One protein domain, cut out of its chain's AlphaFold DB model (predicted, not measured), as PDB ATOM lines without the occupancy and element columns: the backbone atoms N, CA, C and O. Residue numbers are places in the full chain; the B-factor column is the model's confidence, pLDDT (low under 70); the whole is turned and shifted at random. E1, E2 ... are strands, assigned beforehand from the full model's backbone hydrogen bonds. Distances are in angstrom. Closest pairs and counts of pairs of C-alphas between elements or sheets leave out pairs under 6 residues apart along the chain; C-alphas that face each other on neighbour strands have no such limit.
ATOM      1  N   ARG A 817      37.751  16.855  26.755       90.44
ATOM      2  CA  ARG A 817      37.921  17.692  27.948       90.44
ATOM      3  C   ARG A 817      38.900  18.810  27.636       90.44
ATOM      4  O   ARG A 817      40.039  18.527  27.283       90.44
ATOM      5  N   VAL A 818      38.493  20.063  27.803       90.19
ATOM      6  CA  VAL A 818      39.385  21.216  27.626       90.19
ATOM      7  C   VAL A 818      39.786  21.751  28.996       90.19
ATOM      8  O   VAL A 818      38.946  21.942  29.869       90.19
ATOM      9  N   MET A 819      41.081  21.957  29.198       90.38
ATOM     10  CA  MET A 819      41.645  22.626  30.364       90.38
ATOM     11  C   MET A 819      42.262  23.939  29.887       90.38
ATOM     12  O   MET A 819      43.320  23.941  29.257       90.38
ATOM     13  N   ASP A 820      41.575  25.042  30.175       85.81
ATOM     14  CA  ASP A 820      42.022  26.401  29.884       85.81
ATOM     15  C   ASP A 820      42.134  27.184  31.202       85.81
ATOM     16  O   ASP A 820      41.119  27.652  31.713       85.81
ATOM     17  N   PRO A 821      43.342  27.343  31.773       79.44
ATOM     18  CA  PRO A 821      43.522  28.102  33.011       79.44
ATOM     19  C   PRO A 821      43.277  29.608  32.836       79.44
ATOM     20  O   PRO A 821      43.266  30.340  33.821       79.44
ATOM     21  N   THR A 822      43.149  30.095  31.597       76.50
ATOM     22  CA  THR A 822      42.957  31.519  31.304       76.50
ATOM     23  C   THR A 822      41.500  31.913  31.101       76.50
ATOM     24  O   THR A 822      41.214  33.108  31.179       76.50
ATOM     25  N   GLU A 823      40.620  30.939  30.833       78.62
ATOM     26  CA  GLU A 823      39.204  31.121  30.464       78.62
ATOM     27  C   GLU A 823      39.010  32.082  29.271       78.62
ATOM     28  O   GLU A 823      38.059  32.864  29.199       78.62
ATOM     29  N   ARG A 824      39.958  32.051  28.325       80.00
ATOM     30  CA  ARG A 824      40.021  32.933  27.142       80.00
ATOM     31  C   ARG A 824      39.931  32.174  25.828       80.00
ATOM     32  O   ARG A 824      40.151  32.770  24.777       80.00
ATOM     33  N   VAL A 825      39.651  30.875  25.846       86.88
ATOM     34  CA  VAL A 825      39.518  30.087  24.620       86.88
ATOM     35  C   VAL A 825      38.104  29.552  24.478       86.88
ATOM     36  O   VAL A 825      37.657  28.689  25.230       86.88
ATOM     37  N   ALA A 826      37.414  30.039  23.453       89.25
ATOM     38  CA  ALA A 826      36.181  29.443  22.974       89.25
ATOM     39  C   ALA A 826      36.493  28.214  22.117       89.25
ATOM     40  O   ALA A 826      37.501  28.199  21.407       89.25
ATOM     41  N   TRP A 827      35.633  27.194  22.140       91.50
ATOM     42  CA  TRP A 827      35.820  26.026  21.287       91.50
ATOM     43  C   TRP A 827      34.515  25.464  20.732       91.50
ATOM     44  O   TRP A 827      33.456  25.573  21.343       91.50
ATOM     45  N   PHE A 828      34.627  24.869  19.546       93.69
ATOM     46  CA  PHE A 828      33.513  24.450  18.699       93.69
ATOM     47  C   PHE A 828      33.783  23.040  18.184       93.69
ATOM     48  O   PHE A 828      34.884  22.771  17.697       93.69
ATOM     49  N   GLU A 829      32.806  22.142  18.283       94.25
ATOM     50  CA  GLU A 829      32.912  20.771  17.778       94.25
ATOM     51  C   GLU A 829      32.191  20.625  16.438       94.25
ATOM     52  O   GLU A 829      31.075  21.104  16.269       94.25
ATOM     53  N   TYR A 830      32.793  19.886  15.509       94.50
ATOM     54  CA  TYR A 830      32.178  19.512  14.241       94.50
ATOM     55  C   TYR A 830      32.379  18.026  13.968       94.50
ATOM     56  O   TYR A 830      33.497  17.498  14.041       94.50
ATOM     57  N   GLN A 831      31.293  17.357  13.584       92.19
ATOM     58  CA  GLN A 831      31.356  15.993  13.077       92.19
ATOM     59  C   GLN A 831      31.650  16.005  11.571       92.19
ATOM     60  O   GLN A 831      30.889  16.548  10.772       92.19
ATOM     61  N   GLU A 832      32.754  15.373  11.176       92.00
ATOM     62  CA  GLU A 832      33.169  15.230   9.782       92.00
ATOM     63  C   GLU A 832      33.102  13.760   9.344       92.00
ATOM     64  O   GLU A 832      32.995  12.837  10.159       92.00
ATOM     65  N   THR A 833      33.143  13.512   8.033       89.19
ATOM     66  CA  THR A 833      33.206  12.135   7.525       89.19
ATOM     67  C   THR A 833      34.581  11.543   7.833       89.19
ATOM     68  O   THR A 833      35.584  11.962   7.257       89.19
ATOM     69  N   GLY A 834      34.621  10.562   8.738       89.12
ATOM     70  CA  GLY A 834      35.832   9.820   9.106       89.12
ATOM     71  C   GLY A 834      36.644  10.404  10.267       89.12
ATOM     72  O   GLY A 834      37.562   9.737  10.729       89.12
ATOM     73  N   TYR A 835      36.318  11.601  10.763       92.75
ATOM     74  CA  TYR A 835      37.017  12.229  11.888       92.75
ATOM     75  C   TYR A 835      36.121  13.229  12.632       92.75
ATOM     76  O   TYR A 835      35.108  13.694  12.113       92.75
ATOM     77  N   ARG A 836      36.496  13.563  13.867       94.06
ATOM     78  CA  ARG A 836      35.963  14.695  14.635       94.06
ATOM     79  C   ARG A 836      36.922  15.867  14.520       94.06
ATOM     80  O   ARG A 836      38.137  15.670  14.442       94.06
ATOM     81  N   ARG A 837      36.376  17.076  14.497       94.81
ATOM     82  CA  ARG A 837      37.139  18.320  14.417       94.81
ATOM     83  C   ARG A 837      36.732  19.234  15.561       94.81
ATOM     84  O   ARG A 837      35.543  19.421  15.798       94.81
ATOM     85  N   TRP A 838      37.714  19.854  16.196       94.62
ATOM     86  CA  TRP A 838      37.504  20.953  17.128       94.62
ATOM     87  C   TRP A 838      38.234  22.193  16.645       94.62
ATOM     88  O   TRP A 838      39.372  22.104  16.179       94.62
ATOM     89  N   MET A 839      37.571  23.337  16.751       94.06
ATOM     90  CA  MET A 839      38.168  24.644  16.506       94.06
ATOM     91  C   MET A 839      38.264  25.414  17.809       94.06
ATOM     92  O   MET A 839      37.322  25.392  18.594       94.06
ATOM     93  N   PHE A 840      39.384  26.096  18.014       92.56
ATOM     94  CA  PHE A 840      39.676  26.881  19.207       92.56
ATOM     95  C   PHE A 840      39.927  28.328  18.807       92.56
ATOM     96  O   PHE A 840      40.760  28.586  17.941       92.56
ATOM     97  N   LEU A 841      39.226  29.260  19.443       91.31
ATOM     98  CA  LEU A 841      39.303  30.689  19.169       91.31
ATOM     99  C   LEU A 841      39.743  31.419  20.435       91.31
ATOM    100  O   LEU A 841      39.078  31.343  21.468       91.31
ATOM    101  N   ASN A 842      40.866  32.130  20.358       89.12
ATOM    102  CA  ASN A 842      41.319  32.983  21.450       89.12
ATOM    103  C   ASN A 842      40.470  34.261  21.490       89.12
ATOM    104  O   ASN A 842      40.435  35.022  20.526       89.12
ATOM    105  N   THR A 843      39.811  34.505  22.617       85.56
ATOM    106  CA  THR A 843      38.867  35.609  22.813       85.56
ATOM    107  C   THR A 843      39.524  36.876  23.363       85.56
ATOM    108  O   THR A 843      38.834  37.849  23.672       85.56
ATOM    109  N   ASP A 844      40.851  36.900  23.530       82.12
ATOM    110  CA  ASP A 844      41.583  38.067  24.024       82.12
ATOM    111  C   ASP A 844      41.992  39.029  22.901       82.12
ATOM    112  O   ASP A 844      43.141  39.088  22.466       82.12
ATOM    113  N   TRP A 845      41.035  39.837  22.462       81.69
ATOM    114  CA  TRP A 845      41.221  40.871  21.438       81.69
ATOM    115  C   TRP A 845      41.995  42.102  21.937       81.69
ATOM    116  O   TRP A 845      42.437  42.942  21.147       81.69
ATOM    117  N   THR A 846      42.184  42.228  23.254       77.12
ATOM    118  CA  THR A 846      42.785  43.423  23.865       77.12
ATOM    119  C   THR A 846      44.294  43.519  23.642       77.12
ATOM    120  O   THR A 846      44.864  44.600  23.776       77.12
ATOM    121  N   GLN A 847      44.948  42.417  23.264       75.62
ATOM    122  CA  GLN A 847      46.392  42.351  23.035       75.62
ATOM    123  C   GLN A 847      46.692  41.789  21.643       75.62
ATOM    124  O   GLN A 847      46.216  40.720  21.278       75.62
ATOM    125  N   ALA A 848      47.539  42.478  20.876       71.31
ATOM    126  CA  ALA A 848      47.812  42.139  19.475       71.31
ATOM    127  C   ALA A 848      48.421  40.740  19.250       71.31
ATOM    128  O   ALA A 848      48.264  40.176  18.175       71.31
ATOM    129  N   LYS A 849      49.118  40.183  20.250       73.44
ATOM    130  CA  LYS A 849      49.781  38.868  20.185       73.44
ATOM    131  C   LYS A 849      49.357  37.952  21.332       73.44
ATOM    132  O   LYS A 849      50.173  37.187  21.846       73.44
ATOM    133  N   ALA A 850      48.105  38.068  21.781       74.94
ATOM    134  CA  ALA A 850      47.594  37.195  22.827       74.94
ATOM    135  C   ALA A 850      47.762  35.725  22.413       74.94
ATOM    136  O   ALA A 850      47.316  35.299  21.344       74.94
ATOM    137  N   ARG A 851      48.401  34.943  23.281       83.94
ATOM    138  CA  ARG A 851      48.558  33.500  23.121       83.94
ATOM    139  C   ARG A 851      48.035  32.828  24.375       83.94
ATOM    140  O   ARG A 851      48.558  33.061  25.461       83.94
ATOM    141  N   ALA A 852      47.030  31.986  24.201       86.38
ATOM    142  CA  ALA A 852      46.612  31.037  25.214       86.38
ATOM    143  C   ALA A 852      47.303  29.693  24.955       86.38
ATOM    144  O   ALA A 852      47.654  29.360  23.817       86.38
ATOM    145  N   VAL A 853      47.521  28.926  26.016       90.50
ATOM    146  CA  VAL A 853      47.957  27.533  25.928       90.50
ATOM    147  C   VAL A 853      46.924  26.711  26.671       90.50
ATOM    148  O   VAL A 853      46.707  26.928  27.861       90.50
ATOM    149  N   ILE A 854      46.286  25.797  25.952       92.00
ATOM    150  CA  ILE A 854      45.256  24.915  26.495       92.00
ATOM    151  C   ILE A 854      45.747  23.476  26.469       92.00
ATOM    152  O   ILE A 854      46.559  23.101  25.619       92.00
ATOM    153  N   THR A 855      45.201  22.658  27.364       94.62
ATOM    154  CA  THR A 855      45.379  21.207  27.313       94.62
ATOM    155  C   THR A 855      44.055  20.556  26.938       94.62
ATOM    156  O   THR A 855      43.048  20.738  27.620       94.62
ATOM    157  N   VAL A 856      44.051  19.787  25.855       94.31
ATOM    158  CA  VAL A 856      42.872  19.106  25.319       94.31
ATOM    159  C   VAL A 856      43.020  17.606  25.511       94.31
ATOM    160  O   VAL A 856      43.969  17.000  25.022       94.31
ATOM    161  N   GLY A 857      42.075  17.004  26.223       93.00
ATOM    162  CA  GLY A 857      41.964  15.565  26.400       93.00
ATOM    163  C   GLY A 857      40.961  14.946  25.438       93.00
ATOM    164  O   GLY A 857      39.805  15.365  25.409       93.00
ATOM    165  N   VAL A 858      41.380  13.927  24.688       91.12
ATOM    166  CA  VAL A 858      40.515  13.127  23.805       91.12
ATOM    167  C   VAL A 858      40.791  11.647  24.067       91.12
ATOM    168  O   VAL A 858      41.863  11.128  23.747       91.12
ATOM    169  N   GLY A 859      39.828  10.956  24.680       83.56
ATOM    170  CA  GLY A 859      40.046   9.597  25.185       83.56
ATOM    171  C   GLY A 859      41.183   9.571  26.224       83.56
ATOM    172  O   GLY A 859      41.158  10.386  27.145       83.56
ATOM    173  N   PRO A 860      42.181   8.674  26.101       85.94
ATOM    174  CA  PRO A 860      43.333   8.631  27.005       85.94
ATOM    175  C   PRO A 860      44.440   9.642  26.651       85.94
ATOM    176  O   PRO A 860      45.443   9.717  27.358       85.94
ATOM    177  N   HIS A 861      44.308  10.386  25.549       91.75
ATOM    178  CA  HIS A 861      45.355  11.277  25.053       91.75
ATOM    179  C   HIS A 861      45.169  12.702  25.565       91.75
ATOM    180  O   HIS A 861      44.045  13.196  25.627       91.75
ATOM    181  N   LEU A 862      46.281  13.369  25.877       94.31
ATOM    182  CA  LEU A 862      46.336  14.781  26.246       94.31
ATOM    183  C   LEU A 862      47.236  15.528  25.259       94.31
ATOM    184  O   LEU A 862      48.351  15.090  24.979       94.31
ATOM    185  N   PHE A 863      46.760  16.666  24.769       93.69
ATOM    186  CA  PHE A 863      47.454  17.510  23.803       93.69
ATOM    187  C   PHE A 863      47.584  18.930  24.337       93.69
ATOM    188  O   PHE A 863      46.585  19.529  24.725       93.69
ATOM    189  N   THR A 864      48.787  19.493  24.301       93.31
ATOM    190  CA  THR A 864      49.008  20.905  24.633       93.31
ATOM    191  C   THR A 864      49.021  21.724  23.351       93.31
ATOM    192  O   THR A 864      49.887  21.520  22.499       93.31
ATOM    193  N   LEU A 865      48.073  22.650  23.209       91.56
ATOM    194  CA  LEU A 865      47.875  23.428  21.986       91.56
ATOM    195  C   LEU A 865      48.044  24.926  22.252       91.56
ATOM    196  O   LEU A 865      47.437  25.459  23.186       91.56
ATOM    197  N   PRO A 866      48.838  25.638  21.436       89.50
ATOM    198  CA  PRO A 866      48.817  27.088  21.425       89.50
ATOM    199  C   PRO A 866      47.621  27.604  20.618       89.50
ATOM    200  O   PRO A 866      47.414  27.199  19.476       89.50
ATOM    201  N   VAL A 867      46.882  28.552  21.187       88.81
ATOM    202  CA  VAL A 867      45.785  29.248  20.508       88.81
ATOM    203  C   VAL A 867      46.141  30.724  20.428       88.81
ATOM    204  O   VAL A 867      46.271  31.414  21.446       88.81
ATOM    205  N   GLN A 868      46.376  31.199  19.212       85.19
ATOM    206  CA  GLN A 868      46.749  32.585  18.954       85.19
ATOM    207  C   GLN A 868      45.504  33.382  18.581       85.19
ATOM    208  O   GLN A 868      44.605  32.871  17.926       85.19
ATOM    209  N   HIS A 869      45.438  34.634  19.015       80.75
ATOM    210  CA  HIS A 869      44.490  35.576  18.435       80.75
ATOM    211  C   HIS A 869      45.064  36.087  17.102       80.75
ATOM    212  O   HIS A 869      46.263  36.380  17.058       80.75
ATOM    213  N   PRO A 870      44.261  36.285  16.043       70.75
ATOM    214  CA  PRO A 870      42.803  36.116  15.964       70.75
ATOM    215  C   PRO A 870      42.311  34.810  15.323       70.75
ATOM    216  O   PRO A 870      41.102  34.596  15.260       70.75
ATOM    217  N   ASP A 871      43.204  33.997  14.763       83.00
ATOM    218  CA  ASP A 871      42.796  32.913  13.872       83.00
ATOM    219  C   ASP A 871      42.443  31.626  14.625       83.00
ATOM    220  O   ASP A 871      43.149  31.249  15.565       83.00
ATOM    221  N   PRO A 872      41.372  30.915  14.222       89.81
ATOM    222  CA  PRO A 872      41.025  29.653  14.850       89.81
ATOM    223  C   PRO A 872      42.092  28.583  14.615       89.81
ATOM    224  O   PRO A 872      42.478  28.300  13.480       89.81
ATOM    225  N   THR A 873      42.479  27.904  15.689       90.94
ATOM    226  CA  THR A 873      43.332  26.712  15.647       90.94
ATOM    227  C   THR A 873      42.475  25.450  15.523       90.94
ATOM    228  O   THR A 873      41.413  25.370  16.143       90.94
ATOM    229  N   GLN A 874      42.929  24.429  14.784       93.31
ATOM    230  CA  GLN A 874      42.151  23.203  14.548       93.31
ATOM    231  C   GLN A 874      42.823  21.949  15.128       93.31
ATOM    232  O   GLN A 874      43.998  21.697  14.868       93.31
ATOM    233  N   LEU A 875      42.056  21.118  15.839       95.06
ATOM    234  CA  LEU A 875      42.427  19.753  16.237       95.06
ATOM    235  C   LEU A 875      41.512  18.752  15.531       95.06
ATOM    236  O   LEU A 875      40.289  18.879  15.598       95.06
ATOM    237  N   LEU A 876      42.081  17.750  14.869       95.00
ATOM    238  CA  LEU A 876      41.327  16.700  14.183       95.00
ATOM    239  C   LEU A 876      41.709  15.325  14.733       95.00
ATOM    240  O   LEU A 876      42.884  15.072  15.000       95.00
ATOM    241  N   TRP A 877      40.722  14.436  14.876       93.56
ATOM    242  CA  TRP A 877      40.886  13.105  15.468       93.56
ATOM    243  C   TRP A 877      39.990  12.055  14.811       93.56
ATOM    244  O   TRP A 877      38.771  12.218  14.770       93.56
ATOM    245  N   ASP A 878      40.566  10.938  14.371       91.94
ATOM    246  CA  ASP A 878      39.825   9.811  13.772       91.94
ATOM    247  C   ASP A 878      39.626   8.608  14.719       91.94
ATOM    248  O   ASP A 878      39.155   7.549  14.303       91.94
ATOM    249  N   GLY A 879      39.997   8.750  15.997       89.50
ATOM    250  CA  GLY A 879      40.035   7.647  16.963       89.50
ATOM    251  C   GLY A 879      41.431   7.074  17.209       89.50
ATOM    252  O   GLY A 879      41.607   6.347  18.187       89.50
ATOM    253  N   ARG A 880      42.419   7.387  16.358       88.44
ATOM    254  CA  ARG A 880      43.800   6.887  16.472       88.44
ATOM    255  C   ARG A 880      44.859   7.946  16.167       88.44
ATOM    256  O   ARG A 880      45.870   7.995  16.864       88.44
ATOM    257  N   THR A 881      44.654   8.743  15.125       91.44
ATOM    258  CA  THR A 881      45.585   9.770  14.656       91.44
ATOM    259  C   THR A 881      45.037  11.156  14.975       91.44
ATOM    260  O   THR A 881      43.906  11.487  14.614       91.44
ATOM    261  N   ALA A 882      45.859  11.969  15.647       93.25
ATOM    262  CA  ALA A 882      45.570  13.364  15.971       93.25
ATOM    263  C   ALA A 882      46.460  14.282  15.141       93.25
ATOM    264  O   ALA A 882      47.683  14.118  15.152       93.25
ATOM    265  N   ILE A 883      45.863  15.276  14.484       93.44
ATOM    266  CA  ILE A 883      46.613  16.349  13.826       93.44
ATOM    267  C   ILE A 883      46.151  17.718  14.313       93.44
ATOM    268  O   ILE A 883      44.970  17.938  14.582       93.44
ATOM    269  N   HIS A 884      47.102  18.636  14.385       93.19
ATOM    270  CA  HIS A 884      46.906  20.043  14.680       93.19
ATOM    271  C   HIS A 884      47.245  20.863  13.441       93.19
ATOM    272  O   HIS A 884      48.341  20.733  12.898       93.19
ATOM    273  N   ILE A 885      46.292  21.675  12.990       91.00
ATOM    274  CA  ILE A 885      46.440  22.547  11.824       91.00
ATOM    275  C   ILE A 885      46.401  23.992  12.310       91.00
ATOM    276  O   ILE A 885      45.421  24.410  12.936       91.00
ATOM    277  N   THR A 886      47.473  24.730  12.030       85.06
ATOM    278  CA  THR A 886      47.655  26.125  12.466       85.06
ATOM    279  C   THR A 886      47.263  27.143  11.402       85.06
ATOM    280  O   THR A 886      46.889  28.256  11.751       85.06
ATOM    281  N   ASP A 887      47.311  26.770  10.120       87.31
ATOM    282  CA  ASP A 887      46.906  27.645   9.020       87.31
ATOM    283  C   ASP A 887      45.400  27.482   8.719       87.31
ATOM    284  O   ASP A 887      44.970  26.413   8.261       87.31
ATOM    285  N   PRO A 888      44.570  28.523   8.930       85.31
ATOM    286  CA  PRO A 888      43.140  28.484   8.634       85.31
ATOM    287  C   PRO A 888      42.823  28.329   7.134       85.31
ATOM    288  O   PRO A 888      41.684  28.008   6.786       85.31
ATOM    289  N   ALA A 889      43.796  28.521   6.239       89.19
ATOM    290  CA  ALA A 889      43.647  28.309   4.801       89.19
ATOM    291  C   ALA A 889      43.791  26.839   4.374       89.19
ATOM    292  O   ALA A 889      43.472  26.522   3.227       89.19
ATOM    293  N   VAL A 890      44.247  25.942   5.257       90.62
ATOM    294  CA  VAL A 890      44.381  24.511   4.951       90.62
ATOM    295  C   VAL A 890      43.021  23.821   5.059       90.62
ATOM    296  O   VAL A 890      42.402  23.757   6.124       90.62
ATOM    297  N   GLN A 891      42.567  23.261   3.940       91.94
ATOM    298  CA  GLN A 891      41.365  22.441   3.847       91.94
ATOM    299  C   GLN A 891      41.735  20.955   3.864       91.94
ATOM    300  O   GLN A 891      42.524  20.496   3.040       91.94
ATOM    301  N   VAL A 892      41.094  20.173   4.738       91.62
ATOM    302  CA  VAL A 892      41.125  18.702   4.667       91.62
ATOM    303  C   VAL A 892      40.050  18.223   3.693       91.62
ATOM    304  O   VAL A 892      38.864  18.208   4.030       91.62
ATOM    305  N   ARG A 893      40.461  17.823   2.485       88.69
ATOM    306  CA  ARG A 893      39.565  17.337   1.421       88.69
ATOM    307  C   ARG A 893      39.002  15.964   1.739       88.69
ATOM    308  O   ARG A 893      37.804  15.731   1.619       88.69
ATOM    309  N   SER A 894      39.865  15.046   2.166       88.81
ATOM    310  CA  SER A 894      39.434  13.726   2.615       88.81
ATOM    311  C   SER A 894      40.382  13.148   3.653       88.81
ATOM    312  O   SER A 894      41.578  13.436   3.653       88.81
ATOM    313  N   TRP A 895      39.820  12.315   4.523       92.25
ATOM    314  CA  TRP A 895      40.542  11.550   5.526       92.25
ATOM    315  C   TRP A 895      40.001  10.127   5.497       92.25
ATOM    316  O   TRP A 895      38.823   9.896   5.772       92.25
ATOM    317  N   LYS A 896      40.841   9.161   5.125       90.25
ATOM    318  CA  LYS A 896      40.454   7.749   5.027       90.25
ATOM    319  C   LYS A 896      41.437   6.881   5.789       90.25
ATOM    320  O   LYS A 896      42.642   6.979   5.585       90.25
ATOM    321  N   ARG A 897      40.923   5.975   6.614       85.50
ATOM    322  CA  ARG A 897      41.747   4.976   7.296       85.50
ATOM    323  C   ARG A 897      42.116   3.849   6.326       85.50
ATOM    324  O   ARG A 897      41.235   3.303   5.663       85.50
ATOM    325  N   ARG A 898      43.400   3.495   6.240       83.12
ATOM    326  CA  ARG A 898      43.917   2.373   5.436       83.12
ATOM    327  C   ARG A 898      44.812   1.487   6.298       83.12
ATOM    328  O   ARG A 898      45.997   1.757   6.471       83.12
ATOM    329  N   GLY A 899      44.225   0.416   6.834       82.69
ATOM    330  CA  GLY A 899      44.905  -0.475   7.772       82.69
ATOM    331  C   GLY A 899      45.305   0.278   9.039       82.69
ATOM    332  O   GLY A 899      44.445   0.802   9.757       82.69
ATOM    333  N   ASP A 900      46.614   0.347   9.288       80.94
ATOM    334  CA  ASP A 900      47.147   1.019  10.465       80.94
ATOM    335  C   ASP A 900      47.321   2.530  10.323       80.94
ATOM    336  O   ASP A 900      47.252   3.219  11.337       80.94
ATOM    337  N   ALA A 901      47.474   3.049   9.105       83.81
ATOM    338  CA  ALA A 901      47.718   4.466   8.851       83.81
ATOM    339  C   ALA A 901      46.479   5.181   8.289       83.81
ATOM    340  O   ALA A 901      45.564   4.562   7.735       83.81
ATOM    341  N   SER A 902      46.476   6.506   8.392       89.00
ATOM    342  CA  SER A 902      45.456   7.365   7.785       89.00
ATOM    343  C   SER A 902      46.008   8.023   6.523       89.00
ATOM    344  O   SER A 902      47.170   8.410   6.468       89.00
ATOM    345  N   GLN A 903      45.191   8.114   5.477       91.12
ATOM    346  CA  GLN A 903      45.495   8.838   4.247       91.12
ATOM    347  C   GLN A 903      44.716  10.151   4.262       91.12
ATOM    348  O   GLN A 903      43.484  10.136   4.353       91.12
ATOM    349  N   ILE A 904      45.432  11.270   4.188       90.81
ATOM    350  CA  ILE A 904      44.873  12.615   4.335       90.81
ATOM    351  C   ILE A 904      45.211  13.419   3.082       90.81
ATOM    352  O   ILE A 904      46.373  13.533   2.706       90.81
ATOM    353  N   HIS A 905      44.188  13.978   2.439       89.81
ATOM    354  CA  HIS A 905      44.348  14.876   1.298       89.81
ATOM    355  C   HIS A 905      44.054  16.310   1.733       89.81
ATOM    356  O   HIS A 905      42.977  16.581   2.275       89.81
ATOM    357  N   LEU A 906      44.996  17.212   1.488       89.75
ATOM    358  CA  LEU A 906      44.956  18.618   1.872       89.75
ATOM    359  C   LEU A 906      44.899  19.515   0.632       89.75
ATOM    360  O   LEU A 906      45.205  19.073  -0.468       89.75
ATOM    361  N   THR A 907      44.492  20.771   0.792       88.75
ATOM    362  CA  THR A 907      44.610  21.828  -0.230       88.75
ATOM    363  C   THR A 907      44.674  23.200   0.450       88.75
ATOM    364  O   THR A 907      44.116  23.377   1.532       88.75
ATOM    365  N   GLY A 908      45.331  24.180  -0.180       80.44
ATOM    366  CA  GLY A 908      45.304  25.592   0.235       80.44
ATOM    367  C   GLY A 908      46.411  26.060   1.185       80.44
ATOM    368  O   GLY A 908      46.454  27.251   1.484       80.44
ATOM    369  N   GLY A 909      47.326  25.176   1.590       72.25
ATOM    370  CA  GLY A 909      48.522  25.513   2.372       72.25
ATOM    371  C   GLY A 909      49.635  24.475   2.201       72.25
ATOM    372  O   GLY A 909      49.476  23.511   1.449       72.25
ATOM    373  N   THR A 910      50.772  24.685   2.866       68.06
ATOM    374  CA  THR A 910      51.912  23.756   2.832       68.06
ATOM    375  C   THR A 910      51.758  22.659   3.886       68.06
ATOM    376  O   THR A 910      51.066  22.830   4.891       68.06
ATOM    377  N   ALA A 911      52.423  21.518   3.677       68.88
ATOM    378  CA  ALA A 911      52.438  20.426   4.654       68.88
ATOM    379  C   ALA A 911      52.999  20.859   6.028       68.88
ATOM    380  O   ALA A 911      52.637  20.269   7.043       68.88
ATOM    381  N   ASP A 912      53.811  21.921   6.071       79.62
ATOM    382  CA  ASP A 912      54.431  22.454   7.294       79.62
ATOM    383  C   ASP A 912      53.419  23.000   8.313       79.62
ATOM    384  O   ASP A 912      53.723  23.085   9.502       79.62
ATOM    385  N   ALA A 913      52.205  23.343   7.868       83.06
ATOM    386  CA  ALA A 913      51.125  23.806   8.738       83.06
ATOM    387  C   ALA A 913      50.410  22.664   9.492       83.06
ATOM    388  O   ALA A 913      49.498  22.930  10.282       83.06
ATOM    389  N   VAL A 914      50.783  21.401   9.241       87.94
ATOM    390  CA  VAL A 914      50.168  20.210   9.842       87.94
ATOM    391  C   VAL A 914      51.135  19.530  10.801       87.94
ATOM    392  O   VAL A 914      52.179  19.011  10.413       87.94
ATOM    393  N   HIS A 915      50.745  19.455  12.069       91.12
ATOM    394  CA  HIS A 915      51.525  18.816  13.123       91.12
ATOM    395  C   HIS A 915      50.831  17.540  13.600       91.12
ATOM    396  O   HIS A 915      49.696  17.581  14.073       91.12
ATOM    397  N   ILE A 916      51.511  16.399  13.500       90.88
ATOM    398  CA  ILE A 916      51.008  15.118  14.011       90.88
ATOM    399  C   ILE A 916      51.238  15.088  15.522       90.88
ATOM    400  O   ILE A 916      52.371  15.219  15.978       90.88
ATOM    401  N   LEU A 917      50.169  14.914  16.298       91.50
ATOM    402  CA  LEU A 917      50.241  14.900  17.761       91.50
ATOM    403  C   LEU A 917      50.216  13.487  18.350       91.50
ATOM    404  O   LEU A 917      50.781  13.253  19.414       91.50
ATOM    405  N   ALA A 918      49.525  12.553  17.691       90.12
ATOM    406  CA  ALA A 918      49.427  11.158  18.113       90.12
ATOM    407  C   ALA A 918      49.054  10.245  16.941       90.12
ATOM    408  O   ALA A 918      48.513  10.699  15.932       90.12
ATOM    409  N   GLY A 919      49.295   8.947  17.134       85.88
ATOM    410  CA  GLY A 919      49.011   7.899  16.160       85.88
ATOM    411  C   GLY A 919      50.155   7.660  15.169       85.88
ATOM    412  O   GLY A 919      51.170   8.358  15.196       85.88
ATOM    413  N   PRO A 920      50.021   6.640  14.307       84.31
ATOM    414  CA  PRO A 920      50.989   6.388  13.250       84.31
ATOM    415  C   PRO A 920      51.009   7.559  12.253       84.31
ATOM    416  O   PRO A 920      49.958   8.171  12.022       84.31
ATOM    417  N   PRO A 921      52.173   7.860  11.643       84.44
ATOM    418  CA  PRO A 921      52.285   8.925  10.656       84.44
ATOM    419  C   PRO A 921      51.278   8.726   9.511       84.44
ATOM    420  O   PRO A 921      51.286   7.665   8.877       84.44
ATOM    421  N   PRO A 922      50.388   9.699   9.245       86.06
ATOM    422  CA  PRO A 922      49.492   9.622   8.109       86.06
ATOM    423  C   PRO A 922      50.246   9.863   6.796       86.06
ATOM    424  O   PRO A 922      51.208  10.628   6.737       86.06
ATOM    425  N   ASN A 923      49.753   9.264   5.714       87.12
ATOM    426  CA  ASN A 923      50.172   9.603   4.358       87.12
ATOM    427  C   ASN A 923      49.456  10.891   3.937       87.12
ATOM    428  O   ASN A 923      48.259  10.863   3.633       87.12
ATOM    429  N   ILE A 924      50.176  12.015   3.962       86.25
ATOM    430  CA  ILE A 924      49.656  13.338   3.604       86.25
ATOM    431  C   ILE A 924      49.936  13.619   2.124       86.25
ATOM    432  O   ILE A 924      51.076  13.539   1.673       86.25
ATOM    433  N   HIS A 925      48.892  13.979   1.382       85.44
ATOM    434  CA  HIS A 925      48.962  14.431  -0.007       85.44
ATOM    435  C   HIS A 925      48.444  15.872  -0.089       85.44
ATOM    436  O   HIS A 925      47.352  16.141   0.411       85.44
TER     437      HIS A 925
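AT A GLANCE: This is residues 817 to 925 of the 926 residues of an uncharacterized protein of Lentisphaerae bacterium RIFOXYC12_FULL_60_16 (UniProt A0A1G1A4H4). Two antiparallel sheets, E2 E3 E6 E7 E10 and E1 E4 E5, make a sandwich, two sheets face to face with their strands nearly aligned but their planes splayed like a wedge. A third, small sheet, the hairpin E8 and E9 with E11 beside it, extends the body toward one end of the long axis; the link from E3 to E4 is at the other end. The printed part has 109 residues with no named helix and eleven named strands, E1 to E11 in chain order, and the class is all strand. The large sheet runs E2 - E3 - E6 - E7 - E10, the second E1 - E4 - E5, and the third E8 - E9 - E11, which is mixed. The whole is compact, with a radius of gyration of the C-alphas of 13.9 A and spans of 45 by 31 by 21 A.

IN THESE COORDINATES: E1, residues 817 to 819, begins at C-alpha 817 (37.921, 17.692, 27.948) and is 6.6 A long. E2 is residues 825 to 832, 21.9 A, and E3 residues 835 to 842, 23.3 A. E4, residues 851 to 858, measures 21.9 A, and E5, residues 861 to 868, 22.2 A. E6 is residues 873 to 877, 13.8 A, and E7 residues 882 to 885, 10.1 A. E8, residues 891 to 898, is 20.3 A long and begins at C-alpha 891 (41.365, 22.441, 3.847). E9 is residues 901 to 907, 19.8 A, E10 residues 914 to 918, 12.3 A, and E11 residues 923 to 925, 6.6 A, ending at C-alpha 925 (48.962, 14.431, -0.007).

HOW THE PARTS SIT: The large sheet is strongly twisted, with edge strands E2 and E10. In the hairpin E2 and E3, N 828 and O 839 are 2.9 A apart; between E3 and E6, N 838 and O 875 are 2.8 A apart. In the hairpin E6 and E7, N 876 and O 883 are 2.9 A apart; between E7 and E10, N 884 and O 915 are 2.8 A apart. Facing this sheet, E1 and E4 have N 819 and O 855 at 2.8 A, and the hairpin E4 and E5 has N 856 and O 863 at 2.8 A. The two sheets' planes are 34 degrees apart, their strands at 16 degrees. The closest C-alphas of E3 and E5 are those of Asn 842 and Val 867, 5.9 A. E5 and E7 are near each other. In the third sheet, the antiparallel hairpin E8 and E9 has N 896 and O 903 at 2.9 A, and the parallel E9 and E11 have N 925 and O 904 at 2.9 A. The closest C-alphas of E3 and E8 are those of Tyr 835 and Trp 895, 7.3 A; E9 is apart from E7.

THE WHOLE: The farthest C-alphas are those of Thr 846 and Gly 899, 46.8 A apart. The printed part has no cut. No link is long; E3 to E4 and E9 to E10 are short but not tight, the others tight. The mean pLDDT of the printed part is 87.5; residues 910 to 911 are under 70.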